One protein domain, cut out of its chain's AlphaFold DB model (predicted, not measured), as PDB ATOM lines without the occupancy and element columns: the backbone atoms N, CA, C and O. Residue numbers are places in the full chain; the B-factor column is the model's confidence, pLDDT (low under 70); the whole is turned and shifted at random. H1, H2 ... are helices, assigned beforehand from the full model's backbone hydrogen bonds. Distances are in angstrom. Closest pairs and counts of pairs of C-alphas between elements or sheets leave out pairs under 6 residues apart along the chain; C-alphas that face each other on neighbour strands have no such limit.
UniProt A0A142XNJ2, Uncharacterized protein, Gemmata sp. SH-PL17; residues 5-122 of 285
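What this domain is: This is residues 5 to 122 of the 285 residues of an uncharacterized protein of Gemmata sp. SH-PL17 (UniProt A0A142XNJ2). A long helical hairpin of H3 and H4 makes one arm of a flat, loose V, and H2 and H5 run from its H3-start, H4-end corner as the other arm, a gap between them. Little H1 caps the far end of H2; residues 5 to 18 and 106 to 122 stick out. The printed part has 118 residues with five named helices, H1 to H5 in chain order, and no named strand: all helix. It is loose, with a radius of gyration of the C-alphas of 18.5 A, and spans 54 by 45 by 19 A.

Where its parts are: H3, residues 31 to 62, is the longest helix, 46.3 A from C-alpha 31 at (128.850, 103.490, 170.484) to C-alpha 62 at (138.811, 136.439, 139.579). H4 is residues 74 to 93, 28.2 A; H5 is residues 95 to 120, 36.7 A, ending at C-alpha 120 at (133.869, 108.232, 131.144). H2 is residues 11 to 27, 24.4 A, and H1 residues 5 to 9, 6.0 A.

How they stand to each other: H3, with residues 40 to 54 alone, touches H4 in a hairpin, a shallow tilt of 28 degrees, opposite ways; the closest C-alphas, of Ala 47 and Phe 83, are 4.8 A apart. H3, with residues 33 to 41 alone, touches residues 96 to 105 of H5 at a steep tilt of 53 degrees, the same way; the closest C-alphas, of Ala 37 and Gly 97, are 4.0 A apart. H4 and H5 only just touch, only at the corner, with 3 pairs of C-alphas within 8 A, the closest those of Ala 91 and Ala 98, 5.2 A. H2 and H3 are close but not clearly touching, Tyr 27 to His 34 being the closest C-alphas at 7.1 A. H2 and H5 are apart; H1 and H2 meet only through their link. In H1 to H5 every O i to N i+4 pair is within hydrogen-bond range.

The domain as a whole: The C-alphas farthest apart, of Ala 28 and Glu 65, are 55.4 A apart. The printed part has no cut; the link H3 to H4, 11 residues, is long. Mean pLDDT of the printed part is 77.5; it is under 70 at residues 5 to 10, 12, 28 to 29, 63 to 71 and 117 to 121.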
ATOM      1  N   TRP A   5     119.412  98.371 135.066       43.03
ATOM      2  CA  TRP A   5     119.583  97.477 136.213       43.03
ATOM      3  C   TRP A   5     120.134  98.191 137.459       43.03
ATOM      4  O   TRP A   5     119.665  97.923 138.564       43.03
ATOM      5  N   SER A   6     121.068  99.144 137.310       43.88
ATOM      6  CA  SER A   6     121.684  99.831 138.461       43.88
ATOM      7  C   SER A   6     120.710 100.792 139.155       43.88
ATOM      8  O   SER A   6     120.734 100.912 140.381       43.88
ATOM      9  N   VAL A   7     119.804 101.401 138.379       53.06
ATOM     10  CA  VAL A   7     118.726 102.273 138.870       53.06
ATOM     11  C   VAL A   7     117.589 101.456 139.498       53.06
ATOM     12  O   VAL A   7     117.020 101.885 140.497       53.06
ATOM     13  N   LYS A   8     117.283 100.256 138.977       49.38
ATOM     14  CA  LYS A   8     116.191  99.403 139.490       49.38
ATOM     15  C   LYS A   8     116.538  98.585 140.736       49.38
ATOM     16  O   LYS A   8     115.631  98.272 141.499       49.38
ATOM     17  N   LEU A   9     117.807  98.231 140.955       53.53
ATOM     18  CA  LEU A   9     118.207  97.351 142.064       53.53
ATOM     19  C   LEU A   9     118.971  98.038 143.195       53.53
ATOM     20  O   LEU A   9     119.334  97.371 144.152       53.53
ATOM     21  N   GLY A  10     119.196  99.353 143.146       64.00
ATOM     22  CA  GLY A  10     119.805 100.060 144.275       64.00
ATOM     23  C   GLY A  10     121.176  99.493 144.654       64.00
ATOM     24  O   GLY A  10     121.468  99.322 145.833       64.00
ATOM     25  N   VAL A  11     122.033  99.196 143.670       70.44
ATOM     26  CA  VAL A  11     123.409  98.696 143.894       70.44
ATOM     27  C   VAL A  11     124.159  99.578 144.897       70.44
ATOM     28  O   VAL A  11     124.860  99.086 145.776       70.44
ATOM     29  N   LEU A  12     123.937 100.890 144.817       64.75
ATOM     30  CA  LEU A  12     124.474 101.859 145.763       64.75
ATOM     31  C   LEU A  12     123.924 101.658 147.188       64.75
ATOM     32  O   LEU A  12     124.678 101.744 148.152       64.75
ATOM     33  N   ALA A  13     122.633 101.350 147.330       74.25
ATOM     34  CA  ALA A  13     122.011 101.063 148.620       74.25
ATOM     35  C   ALA A  13     122.564  99.770 149.237       74.25
ATOM     36  O   ALA A  13     122.890  99.762 150.421       74.25
ATOM     37  N   TYR A  14     122.752  98.709 148.443       80.88
ATOM     38  CA  TYR A  14     123.387  97.472 148.911       80.88
ATOM     39  C   TYR A  14     124.852  97.674 149.294       80.88
ATOM     40  O   TYR A  14     125.297  97.127 150.300       80.88
ATOM     41  N   LEU A  15     125.590  98.498 148.550       76.38
ATOM     42  CA  LEU A  15     126.958  98.865 148.898       76.38
ATOM     43  C   LEU A  15     127.009  99.629 150.233       76.38
ATOM     44  O   LEU A  15     127.795  99.273 151.110       76.38
ATOM     45  N   PHE A  16     126.144 100.632 150.427       76.38
ATOM     46  CA  PHE A  16     126.039 101.346 151.705       76.38
ATOM     47  C   PHE A  16     125.610 100.426 152.850       76.38
ATOM     48  O   PHE A  16     126.119 100.553 153.963       76.38
ATOM     49  N   LEU A  17     124.707  99.480 152.584       82.25
ATOM     50  CA  LEU A  17     124.263  98.493 153.559       82.25
ATOM     51  C   LEU A  17     125.404  97.548 153.960       82.25
ATOM     52  O   LEU A  17     125.635  97.346 155.150       82.25
ATOM     53  N   ALA A  18     126.155  97.021 152.992       83.25
ATOM     54  CA  ALA A  18     127.325  96.184 153.240       83.25
ATOM     55  C   ALA A  18     128.388  96.945 154.043       83.25
ATOM     56  O   ALA A  18     128.880  96.444 155.053       83.25
ATOM     57  N   LEU A  19     128.678  98.191 153.658       78.75
ATOM     58  CA  LEU A  19     129.614  99.050 154.378       78.75
ATOM     59  C   LEU A  19     129.157  99.313 155.820       78.75
ATOM     60  O   LEU A  19     129.972  99.272 156.738       78.75
ATOM     61  N   LYS A  20     127.853  99.519 156.038       79.88
ATOM     62  CA  LYS A  20     127.269  99.658 157.379       79.88
ATOM     63  C   LYS A  20     127.511  98.405 158.224       79.88
ATOM     64  O   LYS A  20     127.938  98.538 159.367       79.88
ATOM     65  N   PHE A  21     127.283  97.210 157.680       83.75
ATOM     66  CA  PHE A  21     127.547  95.958 158.397       83.75
ATOM     67  C   PHE A  21     129.034  95.761 158.711       83.75
ATOM     68  O   PHE A  21     129.362  95.380 159.831       83.75
ATOM     69  N   VAL A  22     129.930  96.086 157.773       81.38
ATOM     70  CA  VAL A  22     131.386  96.041 157.996       81.38
ATOM     71  C   VAL A  22     131.797  96.980 159.128       81.38
ATOM     72  O   VAL A  22     132.543  96.576 160.018       81.38
ATOM     73  N   LEU A  23     131.281  98.213 159.141       74.38
ATOM     74  CA  LEU A  23     131.575  99.177 160.204       74.38
ATOM     75  C   LEU A  23     131.039  98.707 161.562       74.38
ATOM     76  O   LEU A  23     131.743  98.832 162.558       74.38
ATOM     77  N   ILE A  24     129.831  98.139 161.615       78.25
ATOM     78  CA  ILE A  24     129.266  97.575 162.854       78.25
ATOM     79  C   ILE A  24     130.130  96.413 163.367       78.25
ATOM     80  O   ILE A  24     130.409  96.344 164.562       78.25
ATOM     81  N   ALA A  25     130.580  95.526 162.476       80.25
ATOM     82  CA  ALA A  25     131.440  94.403 162.839       80.25
ATOM     83  C   ALA A  25     132.819  94.868 163.341       80.25
ATOM     84  O   ALA A  25     133.323  94.326 164.321       80.25
ATOM     85  N   TYR A  26     133.408  95.889 162.709       74.81
ATOM     86  CA  TYR A  26     134.722  96.422 163.077       74.81
ATOM     87  C   TYR A  26     134.729  97.107 164.449       74.81
ATOM     88  O   TYR A  26     135.658  96.925 165.230       74.81
ATOM     89  N   TYR A  27     133.693  97.889 164.755       70.44
ATOM     90  CA  TYR A  27     133.607  98.637 166.013       70.44
ATOM     91  C   TYR A  27     133.048  97.835 167.186       70.44
ATOM     92  O   TYR A  27     133.016  98.361 168.297       70.44
ATOM     93  N   ALA A  28     132.610  96.593 166.950       64.81
ATOM     94  CA  ALA A  28     132.226  95.638 167.987       64.81
ATOM     95  C   ALA A  28     131.422  96.282 169.138       64.81
ATOM     96  O   ALA A  28     131.772  96.155 170.307       64.81
ATOM     97  N   THR A  29     130.335  96.985 168.794       61.75
ATOM     98  CA  THR A  29     129.377  97.646 169.710       61.75
ATOM     99  C   THR A  29     129.847  98.886 170.493       61.75
ATOM    100  O   THR A  29     129.057  99.418 171.271       61.75
ATOM    101  N   ASP A  30     131.045  99.434 170.255       73.19
ATOM    102  CA  ASP A  30     131.470 100.696 170.890       73.19
ATOM    103  C   ASP A  30     130.770 101.922 170.260       73.19
ATOM    104  O   ASP A  30     131.166 102.472 169.224       73.19
ATOM    105  N   ILE A  31     129.685 102.357 170.907       76.44
ATOM    106  CA  ILE A  31     128.850 103.490 170.484       76.44
ATOM    107  C   ILE A  31     129.632 104.814 170.527       76.44
ATOM    108  O   ILE A  31     129.388 105.700 169.699       76.44
ATOM    109  N   ASP A  32     130.571 104.969 171.461       76.94
ATOM    110  CA  ASP A  32     131.340 106.204 171.610       76.94
ATOM    111  C   ASP A  32     132.406 106.328 170.525       76.94
ATOM    112  O   ASP A  32     132.600 107.420 169.972       76.94
ATOM    113  N   ALA A  33     133.014 105.209 170.128       72.69
ATOM    114  CA  ALA A  33     133.891 105.147 168.964       72.69
ATOM    115  C   ALA A  33     133.133 105.468 167.661       72.69
ATOM    116  O   ALA A  33     133.617 106.265 166.849       72.69
ATOM    117  N   HIS A  34     131.909 104.950 167.490       74.38
ATOM    118  CA  HIS A  34     131.042 105.297 166.355       74.38
ATOM    119  C   HIS A  34     130.688 106.789 166.318       74.38
ATOM    120  O   HIS A  34     130.779 107.432 165.267       74.38
ATOM    121  N   ARG A  35     130.304 107.363 167.465       77.50
ATOM    122  CA  ARG A  35     129.956 108.786 167.582       77.50
ATOM    123  C   ARG A  35     131.159 109.678 167.284       77.50
ATOM    124  O   ARG A  35     131.014 110.686 166.595       77.50
ATOM    125  N   ALA A  36     132.341 109.300 167.768       75.12
ATOM    126  CA  ALA A  36     133.585 110.014 167.501       75.12
ATOM    127  C   ALA A  36     133.930 110.021 166.006       75.12
ATOM    128  O   ALA A  36     134.195 111.086 165.453       75.12
ATOM    129  N   ALA A  37     133.867 108.857 165.349       76.50
ATOM    130  CA  ALA A  37     134.138 108.721 163.919       76.50
ATOM    131  C   ALA A  37     133.152 109.535 163.060       76.50
ATOM    132  O   ALA A  37     133.550 110.215 162.108       76.50
ATOM    133  N   TYR A  38     131.869 109.529 163.431       79.19
ATOM    134  CA  TYR A  38     130.847 110.348 162.783       79.19
ATOM    135  C   TYR A  38     131.148 111.849 162.907       79.19
ATOM    136  O   TYR A  38     131.165 112.555 161.898       79.19
ATOM    137  N   LEU A  39     131.450 112.332 164.120       82.81
ATOM    138  CA  LEU A  39     131.788 113.740 164.360       82.81
ATOM    139  C   LEU A  39     133.002 114.180 163.535       82.81
ATOM    140  O   LEU A  39     132.956 115.240 162.909       82.81
ATOM    141  N   THR A  40     134.056 113.359 163.476       82.75
ATOM    142  CA  THR A  40     135.239 113.653 162.653       82.75
ATOM    143  C   THR A  40     134.907 113.742 161.165       82.75
ATOM    144  O   THR A  40     135.368 114.665 160.496       82.75
ATOM    145  N   ALA A  41     134.080 112.832 160.641       79.62
ATOM    146  CA  ALA A  41     133.723 112.811 159.224       79.62
ATOM    147  C   ALA A  41     132.847 114.010 158.828       79.62
ATOM    148  O   ALA A  41     133.080 114.632 157.792       79.62
ATOM    149  N   VAL A  42     131.867 114.369 159.662       85.06
ATOM    150  CA  VAL A  42     130.971 115.510 159.409       85.06
ATOM    151  C   VAL A  42     131.715 116.840 159.513       85.06
ATOM    152  O   VAL A  42     131.531 117.710 158.663       85.06
ATOM    153  N   LEU A  43     132.593 117.003 160.507       87.38
ATOM    154  CA  LEU A  43     133.422 118.206 160.618       87.38
ATOM    155  C   LEU A  43     134.363 118.351 159.419       87.38
ATOM    156  O   LEU A  43     134.428 119.433 158.834       87.38
ATOM    157  N   ALA A  44     135.001 117.256 158.991       83.25
ATOM    158  CA  ALA A  44     135.817 117.250 157.782       83.25
ATOM    159  C   ALA A  44     134.996 117.640 156.541       83.25
ATOM    160  O   ALA A  44     135.443 118.475 155.756       83.25
ATOM    161  N   LEU A  45     133.776 117.110 156.386       86.25
ATOM    162  CA  LEU A  45     132.866 117.482 155.299       86.25
ATOM    163  C   LEU A  45     132.566 118.988 155.301       86.25
ATOM    164  O   LEU A  45     132.660 119.623 154.253       86.25
ATOM    165  N   PHE A  46     132.251 119.574 156.460       90.62
ATOM    166  CA  PHE A  46     132.010 121.015 156.564       90.62
ATOM    167  C   PHE A  46     133.262 121.848 156.281       90.62
ATOM    168  O   PHE A  46     133.160 122.877 155.615       90.62
ATOM    169  N   ALA A  47     134.444 121.395 156.706       89.94
ATOM    170  CA  ALA A  47     135.704 122.060 156.387       89.94
ATOM    171  C   ALA A  47     135.989 122.045 154.874       89.94
ATOM    172  O   ALA A  47     136.302 123.090 154.301       89.94
ATOM    173  N   PHE A  48     135.812 120.899 154.202       89.00
ATOM    174  CA  PHE A  48     135.966 120.798 152.747       89.00
ATOM    175  C   PHE A  48     134.906 121.597 151.989       89.00
ATOM    176  O   PHE A  48     135.236 122.237 150.994       89.00
ATOM    177  N   ALA A  49     133.657 121.611 152.458       88.50
ATOM    178  CA  ALA A  49     132.596 122.418 151.864       88.50
ATOM    179  C   ALA A  49     132.896 123.920 151.990       88.50
ATOM    180  O   ALA A  49     132.781 124.653 151.008       88.50
ATOM    181  N   ALA A  50     133.347 124.374 153.164       91.50
ATOM    182  CA  ALA A  50     133.770 125.755 153.371       91.50
ATOM    183  C   ALA A  50     134.974 126.116 152.485       91.50
ATOM    184  O   ALA A  50     135.003 127.204 151.907       91.50
ATOM    185  N   LEU A  51     135.935 125.199 152.315       90.62
ATOM    186  CA  LEU A  51     137.085 125.383 151.428       90.62
ATOM    187  C   LEU A  51     136.643 125.491 149.964       90.62
ATOM    188  O   LEU A  51     137.000 126.454 149.292       90.62
ATOM    189  N   ALA A  52     135.834 124.543 149.488       87.62
ATOM    190  CA  ALA A  52     135.317 124.521 148.125       87.62
ATOM    191  C   ALA A  52     134.506 125.784 147.812       87.62
ATOM    192  O   ALA A  52     134.740 126.416 146.787       87.62
ATOM    193  N   ALA A  53     133.624 126.210 148.719       88.62
ATOM    194  CA  ALA A  53     132.850 127.438 148.563       88.62
ATOM    195  C   ALA A  53     133.742 128.693 148.547       88.62
ATOM    196  O   ALA A  53     133.528 129.604 147.748       88.62
ATOM    197  N   THR A  54     134.783 128.730 149.387       89.44
ATOM    198  CA  THR A  54     135.783 129.811 149.384       89.44
ATOM    199  C   THR A  54     136.521 129.883 148.043       89.44
ATOM    200  O   THR A  54     136.682 130.970 147.485       89.44
ATOM    201  N   VAL A  55     136.939 128.732 147.506       87.56
ATOM    202  CA  VAL A  55     137.629 128.623 146.211       87.56
ATOM    203  C   VAL A  55     136.702 128.976 145.046       87.56
ATOM    204  O   VAL A  55     137.113 129.733 144.172       87.56
ATOM    205  N   ASP A  56     135.456 128.502 145.038       84.25
ATOM    206  CA  ASP A  56     134.464 128.811 143.997       84.25
ATOM    207  C   ASP A  56     134.187 130.322 143.928       84.25
ATOM    208  O   ASP A  56     134.283 130.936 142.861       84.25
ATOM    209  N   VAL A  57     133.965 130.971 145.078       85.56
ATOM    210  CA  VAL A  57     133.802 132.433 145.144       85.56
ATOM    211  C   VAL A  57     135.051 133.153 144.639       85.56
ATOM    212  O   VAL A  57     134.945 134.136 143.897       85.56
ATOM    213  N   TRP A  58     136.236 132.664 145.006       81.31
ATOM    214  CA  TRP A  58     137.501 133.229 144.553       81.31
ATOM    215  C   TRP A  58     137.676 133.118 143.031       81.31
ATOM    216  O   TRP A  58     138.036 134.109 142.388       81.31
ATOM    217  N   GLN A  59     137.367 131.964 142.437       80.38
ATOM    218  CA  GLN A  59     137.450 131.736 140.991       80.38
ATOM    219  C   GLN A  59     136.456 132.619 140.224       80.38
ATOM    220  O   GLN A  59     136.861 133.361 139.324       80.38
ATOM    221  N   ARG A  60     135.181 132.644 140.638       77.75
ATOM    222  CA  ARG A  60     134.134 133.467 140.001       77.75
ATOM    223  C   ARG A  60     134.458 134.961 140.026       77.75
ATOM    224  O   ARG A  60     134.205 135.670 139.056       77.75
ATOM    225  N   ARG A  61     135.022 135.463 141.131       76.94
ATOM    226  CA  ARG A  61     135.390 136.886 141.268       76.94
ATOM    227  C   ARG A  61     136.703 137.240 140.576       76.94
ATOM    228  O   ARG A  61     136.882 138.396 140.194       76.94
ATOM    229  N   THR A  62     137.592 136.267 140.382       71.06
ATOM    230  CA  THR A  62     138.811 136.439 139.579       71.06
ATOM    231  C   THR A  62     138.469 136.588 138.098       71.06
ATOM    232  O   THR A  62     138.976 137.506 137.463       71.06
ATOM    233  N   ALA A  63     137.537 135.781 137.581       66.69
ATOM    234  CA  ALA A  63     137.063 135.872 136.198       66.69
ATOM    235  C   ALA A  63     136.362 137.205 135.858       66.69
ATOM    236  O   ALA A  63     136.251 137.565 134.693       66.69
ATOM    237  N   ARG A  64     135.890 137.949 136.868       68.25
ATOM    238  CA  ARG A  64     135.119 139.194 136.696       68.25
ATOM    239  C   ARG A  64     135.934 140.473 136.954       68.25
ATOM    240  O   ARG A  64     135.343 141.540 137.067       68.25
ATOM    241  N   GLU A  65     137.258 140.361 137.101       65.50
ATOM    242  CA  GLU A  65     138.203 141.460 137.402       65.50
ATOM    243  C   GLU A  65     137.872 142.304 138.654       65.50
ATOM    244  O   GLU A  65     138.163 143.498 138.739       65.50
ATOM    245  N   TRP A  66     137.290 141.697 139.692       58.47
ATOM    246  CA  TRP A  66     136.989 142.427 140.928       58.47
ATOM    247  C   TRP A  66     138.265 142.798 141.713       58.47
ATOM    248  O   TRP A  66     139.239 142.030 141.768       58.47
ATOM    249  N   ARG A  67     138.246 143.978 142.367       57.50
ATOM    250  CA  ARG A  67     139.347 144.514 143.196       57.50
ATOM    251  C   ARG A  67     139.912 143.435 144.130       57.50
ATOM    252  O   ARG A  67     139.169 142.804 144.882       57.50
ATOM    253  N   LYS A  68     141.246 143.282 144.130       59.44
ATOM    254  CA  LYS A  68     141.987 142.248 144.883       59.44
ATOM    255  C   LYS A  68     141.603 142.158 146.369       59.44
ATOM    256  O   LYS A  68     141.562 141.057 146.904       59.44
ATOM    257  N   ALA A  69     141.260 143.286 146.993       58.22
ATOM    258  CA  ALA A  69     140.964 143.388 148.423       58.22
ATOM    259  C   ALA A  69     139.599 142.812 148.870       58.22
ATOM    260  O   ALA A  69     139.439 142.530 150.048       58.22
ATOM    261  N   LEU A  70     138.624 142.604 147.969       61.84
ATOM    262  CA  LEU A  70     137.288 142.055 148.302       61.84
ATOM    263  C   LEU A  70     136.980 140.734 147.572       61.84
ATOM    264  O   LEU A  70     135.823 140.369 147.337       61.84
ATOM    265  N   ARG A  71     138.021 139.991 147.188       68.62
ATOM    266  CA  ARG A  71     137.873 138.756 146.403       68.62
ATOM    267  C   ARG A  71     137.183 137.621 147.153       68.62
ATOM    268  O   ARG A  71     136.565 136.792 146.503       68.62
ATOM    269  N   VAL A  72     137.236 137.598 148.481       76.62
ATOM    270  CA  VAL A  72     136.550 136.593 149.303       76.62
ATOM    271  C   VAL A  72     135.841 137.312 150.455       76.62
ATOM    272  O   VAL A  72     136.496 138.066 151.174       76.62
ATOM    273  N   PRO A  73     134.519 137.142 150.641       83.50
ATOM    274  CA  PRO A  73     133.818 137.726 151.779       83.50
ATOM    275  C   PRO A  73     134.331 137.137 153.103       83.50
ATOM    276  O   PRO A  73     134.590 135.932 153.169       83.50
ATOM    277  N   PRO A  74     134.402 137.935 154.184       86.31
ATOM    278  CA  PRO A  74     134.944 137.489 155.469       86.31
ATOM    279  C   PRO A  74     134.174 136.305 156.067       86.31
ATOM    280  O   PRO A  74     134.760 135.495 156.773       86.31
ATOM    281  N   VAL A  75     132.888 136.151 155.737       89.44
ATOM    282  CA  VAL A  75     132.051 135.031 156.196       89.44
ATOM    283  C   VAL A  75     132.581 133.675 155.711       89.44
ATOM    284  O   VAL A  75     132.594 132.722 156.483       89.44
ATOM    285  N   PHE A  76     133.071 133.585 154.469       89.06
ATOM    286  CA  PHE A  76     133.636 132.339 153.931       89.06
ATOM    287  C   PHE A  76     134.950 131.981 154.629       89.06
ATOM    288  O   PHE A  76     135.158 130.831 155.005       89.06
ATOM    289  N   LEU A  77     135.798 132.986 154.874       89.69
ATOM    290  CA  LEU A  77     137.050 132.811 155.611       89.69
ATOM    291  C   LEU A  77     136.797 132.409 157.068       89.69
ATOM    292  O   LEU A  77     137.460 131.511 157.572       89.69
ATOM    293  N   LEU A  78     135.815 133.032 157.725       93.44
ATOM    294  CA  LEU A  78     135.413 132.698 159.090       93.44
ATOM    295  C   LEU A  78     134.890 131.261 159.177       93.44
ATOM    296  O   LEU A  78     135.301 130.513 160.062       93.44
ATOM    297  N   ALA A  79     134.013 130.858 158.255       92.06
ATOM    298  CA  ALA A  79     133.505 129.493 158.190       92.06
ATOM    299  C   ALA A  79     134.642 128.481 157.973       92.06
ATOM    300  O   ALA A  79     134.746 127.511 158.724       92.06
ATOM    301  N   LEU A  80     135.533 128.736 157.007       93.31
ATOM    302  CA  LEU A  80     136.691 127.882 156.734       93.31
ATOM    303  C   LEU A  80     137.619 127.773 157.949       93.31
ATOM    304  O   LEU A  80     138.027 126.671 158.307       93.31
ATOM    305  N   ALA A  81     137.910 128.892 158.616       93.56
ATOM    306  CA  ALA A  81     138.730 128.910 159.821       93.56
ATOM    307  C   ALA A  81     138.077 128.122 160.966       93.56
ATOM    308  O   ALA A  81     138.746 127.333 161.627       93.56
ATOM    309  N   THR A  82     136.768 128.291 161.169       94.75
ATOM    310  CA  THR A  82     136.025 127.654 162.266       94.75
ATOM    311  C   THR A  82     135.948 126.143 162.064       94.75
ATOM    312  O   THR A  82     136.364 125.378 162.932       94.75
ATOM    313  N   PHE A  83     135.475 125.688 160.899       92.69
ATOM    314  CA  PHE A  83     135.382 124.257 160.608       92.69
ATOM    315  C   PHE A  83     136.759 123.607 160.472       92.69
ATOM    316  O   PHE A  83     136.937 122.482 160.937       92.69
ATOM    317  N   GLY A  84     137.745 124.311 159.910       91.31
ATOM    318  CA  GLY A  84     139.129 123.845 159.842       91.31
ATOM    319  C   GLY A  84     139.733 123.631 161.230       91.31
ATOM    320  O   GLY A  84     140.206 122.535 161.526       91.31
ATOM    321  N   ALA A  85     139.643 124.630 162.112       92.81
ATOM    322  CA  ALA A  85     140.158 124.535 163.477       92.81
ATOM    323  C   ALA A  85     139.454 123.433 164.283       92.81
ATOM    324  O   ALA A  85     140.124 122.610 164.908       92.81
ATOM    325  N   CYS A  86     138.119 123.355 164.218       90.81
ATOM    326  CA  CYS A  86     137.354 122.296 164.879       90.81
ATOM    327  C   CYS A  86     137.741 120.903 164.365       90.81
ATOM    328  O   CYS A  86     137.924 119.987 165.162       90.81
ATOM    329  N   THR A  87     137.908 120.739 163.049       88.38
ATOM    330  CA  THR A  87     138.306 119.454 162.452       88.38
ATOM    331  C   THR A  87     139.689 119.029 162.935       88.38
ATOM    332  O   THR A  87     139.858 117.884 163.349       88.38
ATOM    333  N   ILE A  88     140.662 119.947 162.941       88.06
ATOM    334  CA  ILE A  88     142.027 119.674 163.411       88.06
ATOM    335  C   ILE A  88     142.012 119.280 164.892       88.06
ATOM    336  O   ILE A  88     142.590 118.259 165.266       88.06
ATOM    337  N   LEU A  89     141.303 120.044 165.725       90.00
ATOM    338  CA  LEU A  89     141.219 119.793 167.162       90.00
ATOM    339  C   LEU A  89     140.587 118.428 167.468       90.00
ATOM    340  O   LEU A  89     141.102 117.662 168.286       90.00
ATOM    341  N   VAL A  90     139.481 118.092 166.802       86.44
ATOM    342  CA  VAL A  90     138.801 116.806 167.004       86.44
ATOM    343  C   VAL A  90     139.653 115.647 166.477       86.44
ATOM    344  O   VAL A  90     139.746 114.611 167.135       86.44
ATOM    345  N   ALA A  91     140.337 115.822 165.343       83.38
ATOM    346  CA  ALA A  91     141.224 114.798 164.797       83.38
ATOM    347  C   ALA A  91     142.408 114.487 165.730       83.38
ATOM    348  O   ALA A  91     142.784 113.325 165.872       83.38
ATOM    349  N   TRP A  92     142.966 115.501 166.398       86.69
ATOM    350  CA  TRP A  92     144.061 115.327 167.359       86.69
ATOM    351  C   TRP A  92     143.612 114.725 168.686       86.69
ATOM    352  O   TRP A  92     144.305 113.886 169.252       86.69
ATOM    353  N   THR A  93     142.448 115.131 169.189       85.31
ATOM    354  CA  THR A  93     141.930 114.619 170.467       85.31
ATOM    355  C   THR A  93     141.438 113.176 170.366       85.31
ATOM    356  O   THR A  93     141.456 112.456 171.365       85.31
ATOM    357  N   ARG A  94     140.991 112.730 169.182       79.75
ATOM    358  CA  ARG A  94     140.397 111.400 168.963       79.75
ATOM    359  C   ARG A  94     141.016 110.702 167.734       79.75
ATOM    360  O   ARG A  94     140.337 110.548 166.714       79.75
ATOM    361  N   PRO A  95     142.269 110.213 167.820       77.38
ATOM    362  CA  PRO A  95     143.009 109.691 166.664       77.38
ATOM    363  C   PRO A  95     142.355 108.460 166.020       77.38
ATOM    364  O   PRO A  95     142.355 108.325 164.800       77.38
ATOM    365  N   VAL A  96     141.725 107.589 166.817       75.56
ATOM    366  CA  VAL A  96     141.020 106.399 166.307       75.56
ATOM    367  C   VAL A  96     139.845 106.787 165.398       75.56
ATOM    368  O   VAL A  96     139.657 106.187 164.341       75.56
ATOM    369  N   GLY A  97     139.083 107.826 165.766       71.12
ATOM    370  CA  GLY A  97     137.989 108.345 164.938       71.12
ATOM    371  C   GLY A  97     138.500 108.941 163.625       71.12
ATOM    372  O   GLY A  97     137.931 108.675 162.567       71.12
ATOM    373  N   ALA A  98     139.624 109.662 163.681       76.44
ATOM    374  CA  ALA A  98     140.258 110.254 162.506       76.44
ATOM    375  C   ALA A  98     140.748 109.199 161.496       76.44
ATOM    376  O   ALA A  98     140.532 109.369 160.297       76.44
ATOM    377  N   VAL A  99     141.349 108.095 161.962       77.44
ATOM    378  CA  VAL A  99     141.808 106.999 161.084       77.44
ATOM    379  C   VAL A  99     140.639 106.384 160.317       77.44
ATOM    380  O   VAL A  99     140.720 106.213 159.102       77.44
ATOM    381  N   VAL A 100     139.529 106.092 160.996       72.44
ATOM    382  CA  VAL A 100     138.380 105.455 160.340       72.44
ATOM    383  C   VAL A 100     137.628 106.424 159.433       72.44
ATOM    384  O   VAL A 100     137.239 106.043 158.330       72.44
ATOM    385  N   ALA A 101     137.483 107.689 159.834       73.06
ATOM    386  CA  ALA A 101     136.937 108.721 158.958       73.06
ATOM    387  C   ALA A 101     137.792 108.887 157.689       73.06
ATOM    388  O   ALA A 101     137.250 108.933 156.586       73.06
ATOM    389  N   GLY A 102     139.122 108.898 157.827       78.38
ATOM    390  CA  GLY A 102     140.053 108.938 156.699       78.38
ATOM    391  C   GLY A 102     139.916 107.727 155.774       78.38
ATOM    392  O   GLY A 102     139.826 107.896 154.560       78.38
ATOM    393  N   ALA A 103     139.821 106.516 156.333       76.69
ATOM    394  CA  ALA A 103     139.605 105.292 155.563       76.69
ATOM    395  C   ALA A 103     138.265 105.309 154.803       76.69
ATOM    396  O   ALA A 103     138.215 104.931 153.632       76.69
ATOM    397  N   PHE A 104     137.193 105.801 155.430       74.25
ATOM    398  CA  PHE A 104     135.888 105.961 154.786       74.25
ATOM    399  C   PHE A 104     135.940 106.971 153.632       74.25
ATOM    400  O   PHE A 104     135.470 106.674 152.534       74.25
ATOM    401  N   VAL A 105     136.555 108.140 153.848       77.44
ATOM    402  CA  VAL A 105     136.745 109.149 152.793       77.44
ATOM    403  C   VAL A 105     137.568 108.574 151.642       77.44
ATOM    404  O   VAL A 105     137.171 108.714 150.487       77.44
ATOM    405  N   ALA A 106     138.667 107.874 151.934       81.31
ATOM    406  CA  ALA A 106     139.494 107.227 150.920       81.31
ATOM    407  C   ALA A 106     138.699 106.192 150.109       81.31
ATOM    408  O   ALA A 106     138.762 106.205 148.881       81.31
ATOM    409  N   LEU A 107     137.895 105.351 150.764       79.75
ATOM    410  CA  LEU A 107     137.031 104.378 150.095       79.75
ATOM    411  C   LEU A 107     136.020 105.057 149.160       79.75
ATOM    412  O   LEU A 107     135.876 104.647 148.009       79.75
ATOM    413  N   VAL A 108     135.340 106.109 149.629       76.62
ATOM    414  CA  VAL A 108     134.382 106.872 148.811       76.62
ATOM    415  C   VAL A 108     135.082 107.536 147.626       76.62
ATOM    416  O   VAL A 108     134.555 107.496 146.516       76.62
ATOM    417  N   LEU A 109     136.275 108.103 147.822       78.19
ATOM    418  CA  LEU A 109     137.073 108.680 146.739       78.19
ATOM    419  C   LEU A 109     137.478 107.619 145.711       78.19
ATOM    420  O   LEU A 109     137.309 107.853 144.518       78.19
ATOM    421  N   VAL A 110     137.941 106.445 146.146       79.75
ATOM    422  CA  VAL A 110     138.295 105.328 145.254       79.75
ATOM    423  C   VAL A 110     137.080 104.865 144.456       79.75
ATOM    424  O   VAL A 110     137.148 104.785 143.232       79.75
ATOM    425  N   LEU A 111     135.943 104.628 145.115       77.06
ATOM    426  CA  LEU A 111     134.699 104.243 144.443       77.06
ATOM    427  C   LEU A 111     134.209 105.323 143.475       77.06
ATOM    428  O   LEU A 111     133.742 105.001 142.385       77.06
ATOM    429  N   SER A 112     134.341 106.598 143.842       71.31
ATOM    430  CA  SER A 112     134.005 107.735 142.984       71.31
ATOM    431  C   SER A 112     134.906 107.792 141.749       71.31
ATOM    432  O   SER A 112     134.401 107.930 140.637       71.31
ATOM    433  N   VAL A 113     136.221 107.609 141.913       74.31
ATOM    434  CA  VAL A 113     137.183 107.555 140.802       74.31
ATOM    435  C   VAL A 113     136.899 106.365 139.894       74.31
ATOM    436  O   VAL A 113     136.856 106.546 138.683       74.31
ATOM    437  N   ILE A 114     136.640 105.177 140.448       74.25
ATOM    438  CA  ILE A 114     136.275 103.984 139.668       74.25
ATOM    439  C   ILE A 114     134.974 104.229 138.905       74.25
ATOM    440  O   ILE A 114     134.924 104.013 137.698       74.25
ATOM    441  N   SER A 115     133.937 104.731 139.578       70.25
ATOM    442  CA  SER A 115     132.648 105.055 138.959       70.25
ATOM    443  C   SER A 115     132.812 106.080 137.835       70.25
ATOM    444  O   SER A 115     132.293 105.886 136.736       70.25
ATOM    445  N   ARG A 116     133.604 107.135 138.063       71.50
ATOM    446  CA  ARG A 116     133.919 108.161 137.065       71.50
ATOM    447  C   ARG A 116     134.703 107.585 135.889       71.50
ATOM    448  O   ARG A 116     134.357 107.888 134.754       71.50
ATOM    449  N   ALA A 117     135.720 106.766 136.144       69.44
ATOM    450  CA  ALA A 117     136.523 106.121 135.111       69.44
ATOM    451  C   ALA A 117     135.680 105.164 134.262       69.44
ATOM    452  O   ALA A 117     135.821 105.121 133.046       69.44
ATOM    453  N   TRP A 118     134.755 104.428 134.880       67.94
ATOM    454  CA  TRP A 118     133.860 103.553 134.134       67.94
ATOM    455  C   TRP A 118     132.876 104.362 133.288       67.94
ATOM    456  O   TRP A 118     132.743 104.121 132.089       67.94
ATOM    457  N   ARG A 119     132.260 105.382 133.894       68.44
ATOM    458  CA  ARG A 119     131.296 106.278 133.248       68.44
ATOM    459  C   ARG A 119     131.909 107.099 132.113       68.44
ATOM    460  O   ARG A 119     131.221 107.366 131.135       68.44
ATOM    461  N   SER A 120     133.183 107.483 132.206       65.88
ATOM    462  CA  SER A 120     133.869 108.232 131.144       65.88
ATOM    463  C   SER A 120     134.171 107.380 129.911       65.88
ATOM    464  O   SER A 120     134.341 107.919 128.826       65.88
ATOM    465  N   THR A 121     134.191 106.055 130.048       66.94
ATOM    466  CA  THR A 121     134.370 105.141 128.908       66.94
ATOM    467  C   THR A 121     133.060 104.732 128.231       66.94
ATOM    468  O   THR A 121     133.081 103.965 127.267       66.94
ATOM    469  N   GLU A 122     131.922 105.214 128.734       71.69
ATOM    470  CA  GLU A 122     130.621 105.055 128.094       71.69
ATOM    471  C   GLU A 122     130.456 106.142 127.025       71.69
ATOM    472  O   GLU A 122     130.612 107.338 127.296       71.69
TER     473      GLU A 122